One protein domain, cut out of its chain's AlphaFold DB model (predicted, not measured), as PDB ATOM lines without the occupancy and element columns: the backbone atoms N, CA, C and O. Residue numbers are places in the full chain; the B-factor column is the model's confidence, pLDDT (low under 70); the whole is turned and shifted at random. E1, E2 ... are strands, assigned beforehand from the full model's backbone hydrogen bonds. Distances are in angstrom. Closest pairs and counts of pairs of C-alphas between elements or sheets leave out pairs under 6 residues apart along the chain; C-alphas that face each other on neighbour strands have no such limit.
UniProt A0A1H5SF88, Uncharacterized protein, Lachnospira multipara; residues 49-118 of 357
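Overview. This is residues 49 to 118 of the 357 residues of an uncharacterized protein of Lachnospira multipara (UniProt A0A1H5SF88). Two small three-stranded sheets, E1 E2 E3 and E4 E5 E6, lie partly face to face as a sandwich, their strands crossed at 52 degrees. The E2-E3 hairpin reaches toward one end, and the long loop of residues 56 to 72 and the link of residues 94 to 103 extend toward the other. The 70 printed residues hold no named helix and six strands, E1 to E6 in chain order, both sheets antiparallel; the class is all strand, with 33 residues in named elements, under half. The whole is compact, with a radius of gyration of the C-alphas of 12.3 A, and elongated, spanning 40 by 23 by 17 A.

Arrangement. E1, residues 51 to 55, and E2, residues 73 to 79, form a hairpin, with N 52 and O 76 2.8 A apart. E3, residues 82 to 86, is E2's other neighbour, N 84 and O 77 being 2.8 A apart; E1 E2 E3 is a meander, each strand the antiparallel neighbour of the one before. E4, residues 90 to 93, E5, residues 104 to 109, and E6, residues 112 to 117, form another, with N 92 and O 106 2.8 A apart, and N 114 and O 107 2.8 A. Between the sheets, the closest C-alphas of E1 and E6 are those of Ile 51 and Lys 114, 7.0 A apart. E3 and E5 are apart.

Along the chain. E1 begins at C-alpha 51 (6.613, 50.961, -18.437) and measures 13.5 A, E2 19.8 A, E3 13.0 A, E4 8.8 A, E5 16.5 A and E6 17.0 A, ending at C-alpha 117 (16.845, 48.259, -27.078).

Size, cuts and confidence. The farthest C-alphas, of Asn 80 and Leu 99, are 39.9 A apart. The link E1 to E2 is long; its residues 66 to 67 pair antiparallel with residues 95 to 96. The printed part has no cut, and no printed residue is under 70 in pLDDT.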
ATOM      1  N   ASP A  49       4.827  54.213 -22.318       94.88
ATOM      2  CA  ASP A  49       5.647  55.198 -21.596       94.88
ATOM      3  C   ASP A  49       5.544  55.023 -20.084       94.88
ATOM      4  O   ASP A  49       6.437  55.413 -19.336       94.88
ATOM      5  N   GLN A  50       4.471  54.376 -19.630       95.00
ATOM      6  CA  GLN A  50       4.281  54.032 -18.230       95.00
ATOM      7  C   GLN A  50       5.124  52.834 -17.803       95.00
ATOM      8  O   GLN A  50       5.176  52.563 -16.612       95.00
ATOM      9  N   ILE A  51       5.750  52.107 -18.731       96.00
ATOM     10  CA  ILE A  51       6.613  50.961 -18.437       96.00
ATOM     11  C   ILE A  51       8.069  51.428 -18.533       96.00
ATOM     12  O   ILE A  51       8.459  52.078 -19.499       96.00
ATOM     13  N   SER A  52       8.898  51.081 -17.557       95.62
ATOM     14  CA  SER A  52      10.339  51.323 -17.563       95.62
ATOM     15  C   SER A  52      11.080  50.007 -17.382       95.62
ATOM     16  O   SER A  52      10.705  49.179 -16.550       95.62
ATOM     17  N   VAL A  53      12.120  49.812 -18.187       96.31
ATOM     18  CA  VAL A  53      12.907  48.583 -18.241       96.31
ATOM     19  C   VAL A  53      14.363  48.971 -18.087       96.31
ATOM     20  O   VAL A  53      14.864  49.807 -18.835       96.31
ATOM     21  N   VAL A  54      15.033  48.364 -17.115       95.06
ATOM     22  CA  VAL A  54      16.460  48.561 -16.866       95.06
ATOM     23  C   VAL A  54      17.156  47.210 -16.948       95.06
ATOM     24  O   VAL A  54      16.725  46.248 -16.309       95.06
ATOM     25  N   PHE A  55      18.233  47.138 -17.722       93.31
ATOM     26  CA  PHE A  55      19.085  45.955 -17.801       93.31
ATOM     27  C   PHE A  55      20.108  46.002 -16.671       93.31
ATOM     28  O   PHE A  55      20.829  46.989 -16.533       93.31
ATOM     29  N   LYS A  56      20.161  44.951 -15.847       91.38
ATOM     30  CA  LYS A  56      21.008  44.923 -14.641       91.38
ATOM     31  C   LYS A  56      22.496  45.049 -14.958       91.38
ATOM     32  O   LYS A  56      23.196  45.749 -14.238       91.38
ATOM     33  N   ASP A  57      22.923  44.418 -16.047       85.81
ATOM     34  CA  ASP A  57      24.318  44.378 -16.495       85.81
ATOM     35  C   ASP A  57      24.552  45.278 -17.727       85.81
ATOM     36  O   ASP A  57      25.548  45.134 -18.426       85.81
ATOM     37  N   GLY A  58      23.616  46.192 -18.021       84.75
ATOM     38  CA  GLY A  58      23.581  46.922 -19.290       84.75
ATOM     39  C   GLY A  58      23.015  46.094 -20.452       84.75
ATOM     40  O   GLY A  58      22.585  44.950 -20.282       84.75
ATOM     41  N   ILE A  59      22.946  46.704 -21.637       84.88
ATOM     42  CA  ILE A  59      22.511  46.016 -22.863       84.88
ATOM     43  C   ILE A  59      23.560  44.987 -23.308       84.88
ATOM     44  O   ILE A  59      24.735  45.096 -22.967       84.88
ATOM     45  N   SER A  60      23.154  43.991 -24.096       81.19
ATOM     46  CA  SER A  60      24.091  43.017 -24.660       81.19
ATOM     47  C   SER A  60      25.050  43.688 -25.646       81.19
ATOM     48  O   SER A  60      24.619  44.239 -26.655       81.19
ATOM     49  N   THR A  61      26.351  43.576 -25.396       74.75
ATOM     50  CA  THR A  61      27.411  43.913 -26.362       74.75
ATOM     51  C   THR A  61      27.796  42.728 -27.248       74.75
ATOM     52  O   THR A  61      28.525  42.897 -28.218       74.75
ATOM     53  N   ASN A  62      27.293  41.525 -26.939       77.06
ATOM     54  CA  ASN A  62      27.498  40.346 -27.771       77.06
ATOM     55  C   ASN A  62      26.671  40.471 -29.060       77.06
ATOM     56  O   ASN A  62      25.494  40.836 -29.000       77.06
ATOM     57  N   LEU A  63      27.309  40.160 -30.185       80.62
ATOM     58  CA  LEU A  63      26.776  40.281 -31.537       80.62
ATOM     59  C   LEU A  63      26.097  38.993 -32.036       80.62
ATOM     60  O   LEU A  63      25.307  39.030 -32.982       80.62
ATOM     61  N   GLU A  64      26.344  37.864 -31.374       82.25
ATOM     62  CA  GLU A  64      25.669  36.596 -31.627       82.25
ATOM     63  C   GLU A  64      24.197  36.620 -31.192       82.25
ATOM     64  O   GLU A  64      23.755  37.422 -30.364       82.25
ATOM     65  N   VAL A  65      23.435  35.664 -31.729       89.12
ATOM     66  CA  VAL A  65      22.037  35.460 -31.349       89.12
ATOM     67  C   VAL A  65      21.950  35.063 -29.878       89.12
ATOM     68  O   VAL A  65      22.544  34.066 -29.461       89.12
ATOM     69  N   ARG A  66      21.160  35.793 -29.089       89.44
ATOM     70  CA  ARG A  66      21.031  35.533 -27.653       89.44
ATOM     71  C   ARG A  66      19.621  35.781 -27.139       89.44
ATOM     72  O   ARG A  66      18.990  36.766 -27.490       89.44
ATOM     73  N   ALA A  67      19.181  34.915 -26.228       93.44
ATOM     74  CA  ALA A  67      17.966  35.133 -25.454       93.44
ATOM     75  C   ALA A  67      18.240  36.013 -24.219       93.44
ATOM     76  O   ALA A  67      19.148  35.738 -23.422       93.44
ATOM     77  N   ILE A  68      17.431  37.051 -24.031       93.56
ATOM     78  CA  ILE A  68      17.404  37.906 -22.849       93.56
ATOM     79  C   ILE A  68      16.470  37.289 -21.818       93.56
ATOM     80  O   ILE A  68      15.273  37.133 -22.025       93.56
ATOM     81  N   LEU A  69      17.020  36.960 -20.653       93.88
ATOM     82  CA  LEU A  69      16.255  36.288 -19.611       93.88
ATOM     83  C   LEU A  69      15.573  37.308 -18.686       93.88
ATOM     84  O   LEU A  69      16.211  38.300 -18.323       93.88
ATOM     85  N   PRO A  70      14.356  37.031 -18.169       94.25
ATOM     86  CA  PRO A  70      13.658  37.920 -17.232       94.25
ATOM     87  C   PRO A  70      14.504  38.335 -16.021       94.25
ATOM     88  O   PRO A  70      14.419  39.461 -15.540       94.25
ATOM     89  N   LYS A  71      15.383  37.442 -15.548       94.00
ATOM     90  CA  LYS A  71      16.287  37.706 -14.419       94.00
ATOM     91  C   LYS A  71      17.290  38.840 -14.681       94.00
ATOM     92  O   LYS A  71      17.782  39.414 -13.709       94.00
ATOM     93  N   ASN A  72      17.577  39.156 -15.945       93.31
ATOM     94  CA  ASN A  72      18.513  40.205 -16.360       93.31
ATOM     95  C   ASN A  72      17.858  41.598 -16.344       93.31
ATOM     96  O   ASN A  72      18.543  42.605 -16.520       93.31
ATOM     97  N   LEU A  73      16.541  41.662 -16.132       96.12
ATOM     98  CA  LEU A  73      15.745  42.874 -16.248       96.12
ATOM     99  C   LEU A  73      15.230  43.337 -14.883       96.12
ATOM    100  O   LEU A  73      14.983  42.545 -13.967       96.12
ATOM    101  N   ILE A  74      15.044  44.645 -14.763       96.00
ATOM    102  CA  ILE A  74      14.225  45.293 -13.746       96.00
ATOM    103  C   ILE A  74      13.102  45.996 -14.501       96.00
ATOM    104  O   ILE A  74      13.336  46.995 -15.178       96.00
ATOM    105  N   VAL A  75      11.889  45.454 -14.394       96.19
ATOM    106  CA  VAL A  75      10.695  46.029 -15.018       96.19
ATOM    107  C   VAL A  75       9.895  46.763 -13.953       96.19
ATOM    108  O   VAL A  75       9.603  46.234 -12.879       96.19
ATOM    109  N   SER A  76       9.546  48.007 -14.241       95.06
ATOM    110  CA  SER A  76       8.719  48.840 -13.379       95.06
ATOM    111  C   SER A  76       7.654  49.556 -14.189       95.06
ATOM    112  O   SER A  76       7.774  49.698 -15.404       95.06
ATOM    113  N   TYR A  77       6.593  49.987 -13.519       94.31
ATOM    114  CA  TYR A  77       5.525  50.738 -14.155       94.31
ATOM    115  C   TYR A  77       5.023  51.883 -13.278       94.31
ATOM    116  O   TYR A  77       5.035  51.784 -12.049       94.31
ATOM    117  N   THR A  78       4.563  52.964 -13.907       93.06
ATOM    118  CA  THR A  78       4.100  54.184 -13.240       93.06
ATOM    119  C   THR A  78       2.626  54.446 -13.534       93.06
ATOM    120  O   THR A  78       2.220  54.689 -14.671       93.06
ATOM    121  N   ILE A  79       1.807  54.452 -12.483       90.88
ATOM    122  CA  ILE A  79       0.374  54.766 -12.555       90.88
ATOM    123  C   ILE A  79       0.082  55.853 -11.527       90.88
ATOM    124  O   ILE A  79       0.461  55.729 -10.363       90.88
ATOM    125  N   ASN A  80      -0.585  56.928 -11.953       88.81
ATOM    126  CA  ASN A  80      -0.930  58.073 -11.100       88.81
ATOM    127  C   ASN A  80       0.277  58.636 -10.319       88.81
ATOM    128  O   ASN A  80       0.173  58.942  -9.134       88.81
ATOM    129  N   GLY A  81       1.443  58.710 -10.971       88.06
ATOM    130  CA  GLY A  81       2.683  59.219 -10.375       88.06
ATOM    131  C   GLY A  81       3.386  58.267  -9.399       88.06
ATOM    132  O   GLY A  81       4.431  58.624  -8.862       88.06
ATOM    133  N   LYS A  82       2.863  57.056  -9.172       91.62
ATOM    134  CA  LYS A  82       3.497  56.041  -8.322       91.62
ATOM    135  C   LYS A  82       4.157  54.959  -9.173       91.62
ATOM    136  O   LYS A  82       3.472  54.282  -9.936       91.62
ATOM    137  N   THR A  83       5.462  54.766  -8.990       93.75
ATOM    138  CA  THR A  83       6.241  53.710  -9.658       93.75
ATOM    139  C   THR A  83       6.287  52.439  -8.815       93.75
ATOM    140  O   THR A  83       6.519  52.500  -7.607       93.75
ATOM    141  N   THR A  84       6.067  51.287  -9.448       93.38
ATOM    142  CA  THR A  84       6.101  49.960  -8.819       93.38
ATOM    143  C   THR A  84       6.937  49.005  -9.667       93.38
ATOM    144  O   THR A  84       6.722  48.907 -10.871       93.38
ATOM    145  N   THR A  85       7.883  48.295  -9.052       94.31
ATOM    146  CA  THR A  85       8.656  47.222  -9.704       94.31
ATOM    147  C   THR A  85       7.857  45.921  -9.686       94.31
ATOM    148  O   THR A  85       7.185  45.628  -8.697       94.31
ATOM    149  N   THR A  86       7.938  45.131 -10.752       92.75
ATOM    150  CA  THR A  86       7.245  43.843 -10.866       92.75
ATOM    151  C   THR A  86       8.141  42.778 -11.489       92.75
ATOM    152  O   THR A  86       9.047  43.074 -12.267       92.75
ATOM    153  N   THR A  87       7.886  41.523 -11.130       92.19
ATOM    154  CA  THR A  87       8.465  40.331 -11.769       92.19
ATOM    155  C   THR A  87       7.458  39.607 -12.658       92.19
ATOM    156  O   THR A  87       7.810  38.628 -13.303       92.19
ATOM    157  N   ASP A  88       6.205  40.053 -12.648       91.62
ATOM    158  CA  ASP A  88       5.104  39.455 -13.386       91.62
ATOM    159  C   ASP A  88       4.891  40.235 -14.685       91.62
ATOM    160  O   ASP A  88       4.148  41.212 -14.740       91.62
ATOM    161  N   PHE A  89       5.655  39.848 -15.702       93.62
ATOM    162  CA  PHE A  89       5.606  40.376 -17.060       93.62
ATOM    163  C   PHE A  89       5.881  39.247 -18.055       93.62
ATOM    164  O   PHE A  89       6.474  38.223 -17.712       93.62
ATOM    165  N   GLU A  90       5.474  39.452 -19.299       94.94
ATOM    166  CA  GLU A  90       5.708  38.527 -20.404       94.94
ATOM    167  C   GLU A  90       6.792  39.102 -21.325       94.94
ATOM    168  O   GLU A  90       6.795  40.298 -21.620       94.94
ATOM    169  N   LEU A  91       7.713  38.254 -21.786       96.25
ATOM    170  CA  LEU A  91       8.567  38.569 -22.928       96.25
ATOM    171  C   LEU A  91       7.880  38.019 -24.175       96.25
ATOM    172  O   LEU A  91       7.748  36.809 -24.325       96.25
ATOM    173  N   VAL A  92       7.384  38.921 -25.018       96.19
ATOM    174  CA  VAL A  92       6.737  38.581 -26.297       96.19
ATOM    175  C   VAL A  92       7.790  38.249 -27.348       96.19
ATOM    176  O   VAL A  92       7.567  37.404 -28.209       96.19
ATOM    177  N   ASP A  93       8.929  38.922 -27.245       95.75
ATOM    178  CA  ASP A  93      10.133  38.682 -28.017       95.75
ATOM    179  C   ASP A  93      11.316  38.844 -27.068       95.75
ATOM    180  O   ASP A  93      11.441  39.891 -26.424       95.75
ATOM    181  N   ASP A  94      12.103  37.787 -26.904       95.44
ATOM    182  CA  ASP A  94      13.238  37.715 -25.990       95.44
ATOM    183  C   ASP A  94      14.565  37.470 -26.706       95.44
ATOM    184  O   ASP A  94      15.593  37.378 -26.035       95.44
ATOM    185  N   ILE A  95      14.577  37.375 -28.034       93.81
ATOM    186  CA  ILE A  95      15.785  37.075 -28.798       93.81
ATOM    187  C   ILE A  95      16.310  38.364 -29.412       93.81
ATOM    188  O   ILE A  95      15.570  39.140 -29.988       93.81
ATOM    189  N   VAL A  96      17.618  38.571 -29.306       92.88
ATOM    190  CA  VAL A  96      18.338  39.582 -30.080       92.88
ATOM    191  C   VAL A  96      19.300  38.889 -31.032       92.88
ATOM    192  O   VAL A  96      19.889  37.859 -30.692       92.88
ATOM    193  N   ALA A  97      19.476  39.459 -32.215       90.31
ATOM    194  CA  ALA A  97      20.453  39.055 -33.217       90.31
ATOM    195  C   ALA A  97      21.075  40.306 -33.868       90.31
ATOM    196  O   ALA A  97      20.703  40.657 -34.993       90.31
ATOM    197  N   PRO A  98      22.021  40.988 -33.191       87.19
ATOM    198  CA  PRO A  98      22.565  42.271 -33.648       87.19
ATOM    199  C   PRO A  98      23.123  42.254 -35.071       87.19
ATOM    200  O   PRO A  98      22.837  43.162 -35.848       87.19
ATOM    201  N   LEU A  99      23.825  41.183 -35.457       82.19
ATOM    202  CA  LEU A  99      24.360  41.008 -36.817       82.19
ATOM    203  C   LEU A  99      23.278  40.873 -37.900       82.19
ATOM    204  O   LEU A  99      23.551  41.024 -39.084       82.19
ATOM    205  N   LYS A 100      22.038  40.580 -37.505       85.75
ATOM    206  CA  LYS A 100      20.874  40.513 -38.400       85.75
ATOM    207  C   LYS A 100      20.002  41.766 -38.315       85.75
ATOM    208  O   LYS A 100      18.906  41.772 -38.870       85.75
ATOM    209  N   GLY A 101      20.466  42.802 -37.615       85.56
ATOM    210  CA  GLY A 101      19.727  44.044 -37.401       85.56
ATOM    211  C   GLY A 101      18.646  43.956 -36.324       85.56
ATOM    212  O   GLY A 101      17.824  44.863 -36.230       85.56
ATOM    213  N   ASP A 102      18.636  42.897 -35.510       91.19
ATOM    214  CA  ASP A 102      17.676  42.732 -34.421       91.19
ATOM    215  C   ASP A 102      18.334  42.994 -33.063       91.19
ATOM    216  O   ASP A 102      19.126  42.200 -32.555       91.19
ATOM    217  N   TYR A 103      18.030  44.149 -32.482       92.56
ATOM    218  CA  TYR A 103      18.650  44.645 -31.252       92.56
ATOM    219  C   TYR A 103      17.620  45.005 -30.180       92.56
ATOM    220  O   TYR A 103      17.959  45.653 -29.183       92.56
ATOM    221  N   THR A 104      16.360  44.619 -30.368       94.81
ATOM    222  CA  THR A 104      15.267  44.965 -29.457       94.81
ATOM    223  C   THR A 104      14.607  43.732 -28.874       94.81
ATOM    224  O   THR A 104      14.639  42.670 -29.465       94.81
ATOM    225  N   ILE A 105      13.978  43.891 -27.715       96.69
ATOM    226  CA  ILE A 105      13.044  42.906 -27.162       96.69
ATOM    227  C   ILE A 105      11.690  43.567 -26.941       96.69
ATOM    228  O   ILE A 105      11.599  44.794 -26.794       96.69
ATOM    229  N   THR A 106      10.644  42.753 -26.839       97.62
ATOM    230  CA  THR A 106       9.287  43.228 -26.554       97.62
ATOM    231  C   THR A 106       8.795  42.677 -25.224       97.62
ATOM    232  O   THR A 106       8.629  41.471 -25.050       97.62
ATOM    233  N   ILE A 107       8.505  43.576 -24.285       96.56
ATOM    234  CA  ILE A 107       7.936  43.247 -22.973       96.56
ATOM    235  C   ILE A 107       6.453  43.584 -22.972       96.56
ATOM    236  O   ILE A 107       6.049  44.638 -23.462       96.56
ATOM    237  N   LYS A 108       5.639  42.723 -22.373       95.00
ATOM    238  CA  LYS A 108       4.206  42.925 -22.198       95.00
ATOM    239  C   LYS A 108       3.828  42.900 -20.726       95.00
ATOM    240  O   LYS A 108       4.215  42.004 -19.976       95.00
ATOM    241  N   LEU A 109       3.053  43.903 -20.330       93.44
ATOM    242  CA  LEU A 109       2.534  44.077 -18.983       93.44
ATOM    243  C   LEU A 109       1.033  44.381 -19.070       93.44
ATOM    244  O   LEU A 109       0.624  45.459 -19.505       93.44
ATOM    245  N   GLY A 110       0.202  43.398 -18.717       88.94
ATOM    246  CA  GLY A 110      -1.236  43.447 -18.991       88.94
ATOM    247  C   GLY A 110      -1.526  43.487 -20.497       88.94
ATOM    248  O   GLY A 110      -1.096  42.609 -21.248       88.94
ATOM    249  N   SER A 111      -2.262  44.504 -20.945       89.69
ATOM    250  CA  SER A 111      -2.585  44.739 -22.361       89.69
ATOM    251  C   SER A 111      -1.566  45.618 -23.096       89.69
ATOM    252  O   SER A 111      -1.698  45.811 -24.303       89.69
ATOM    253  N   VAL A 112      -0.560  46.152 -22.396       94.12
ATOM    254  CA  VAL A 112       0.403  47.110 -22.951       94.12
ATOM    255  C   VAL A 112       1.724  46.419 -23.264       94.12
ATOM    256  O   VAL A 112       2.274  45.699 -22.433       94.12
ATOM    257  N   THR A 113       2.260  46.679 -24.454       96.19
ATOM    258  CA  THR A 113       3.588  46.232 -24.891       96.19
ATOM    259  C   THR A 113       4.572  47.397 -24.931       96.19
ATOM    260  O   THR A 113       4.198  48.511 -25.295       96.19
ATOM    261  N   LYS A 114       5.844  47.145 -24.621       96.31
ATOM    262  CA  LYS A 114       6.951  48.090 -24.783       96.31
ATOM    263  C   LYS A 114       8.111  47.402 -25.498       96.31
ATOM    264  O   LYS A 114       8.594  46.373 -25.034       96.31
ATOM    265  N   VAL A 115       8.566  48.012 -26.588       96.88
ATOM    266  CA  VAL A 115       9.804  47.638 -27.277       96.88
ATOM    267  C   VAL A 115      10.958  48.399 -26.633       96.88
ATOM    268  O   VAL A 115      10.842  49.603 -26.385       96.88
ATOM    269  N   VAL A 116      12.055  47.711 -26.332       94.56
ATOM    270  CA  VAL A 116      13.262  48.321 -25.757       94.56
ATOM    271  C   VAL A 116      14.510  47.795 -26.447       94.56
ATOM    272  O   VAL A 116      14.565  46.630 -26.829       94.56
ATOM    273  N   VAL A 117      15.520  48.655 -26.583       91.88
ATOM    274  CA  VAL A 117      16.845  48.259 -27.078       91.88
ATOM    275  C   VAL A 117      17.511  47.376 -26.028       91.88
ATOM    276  O   VAL A 117      17.652  47.780 -24.874       91.88
ATOM    277  N   ALA A 118      17.884  46.169 -26.432       90.69
ATOM    278  CA  ALA A 118      18.449  45.130 -25.580       90.69
ATOM    279  C   ALA A 118      19.852  44.695 -26.006       90.69
ATOM    280  O   ALA A 118      20.530  44.007 -25.239       90.69
TER     281      ALA A 118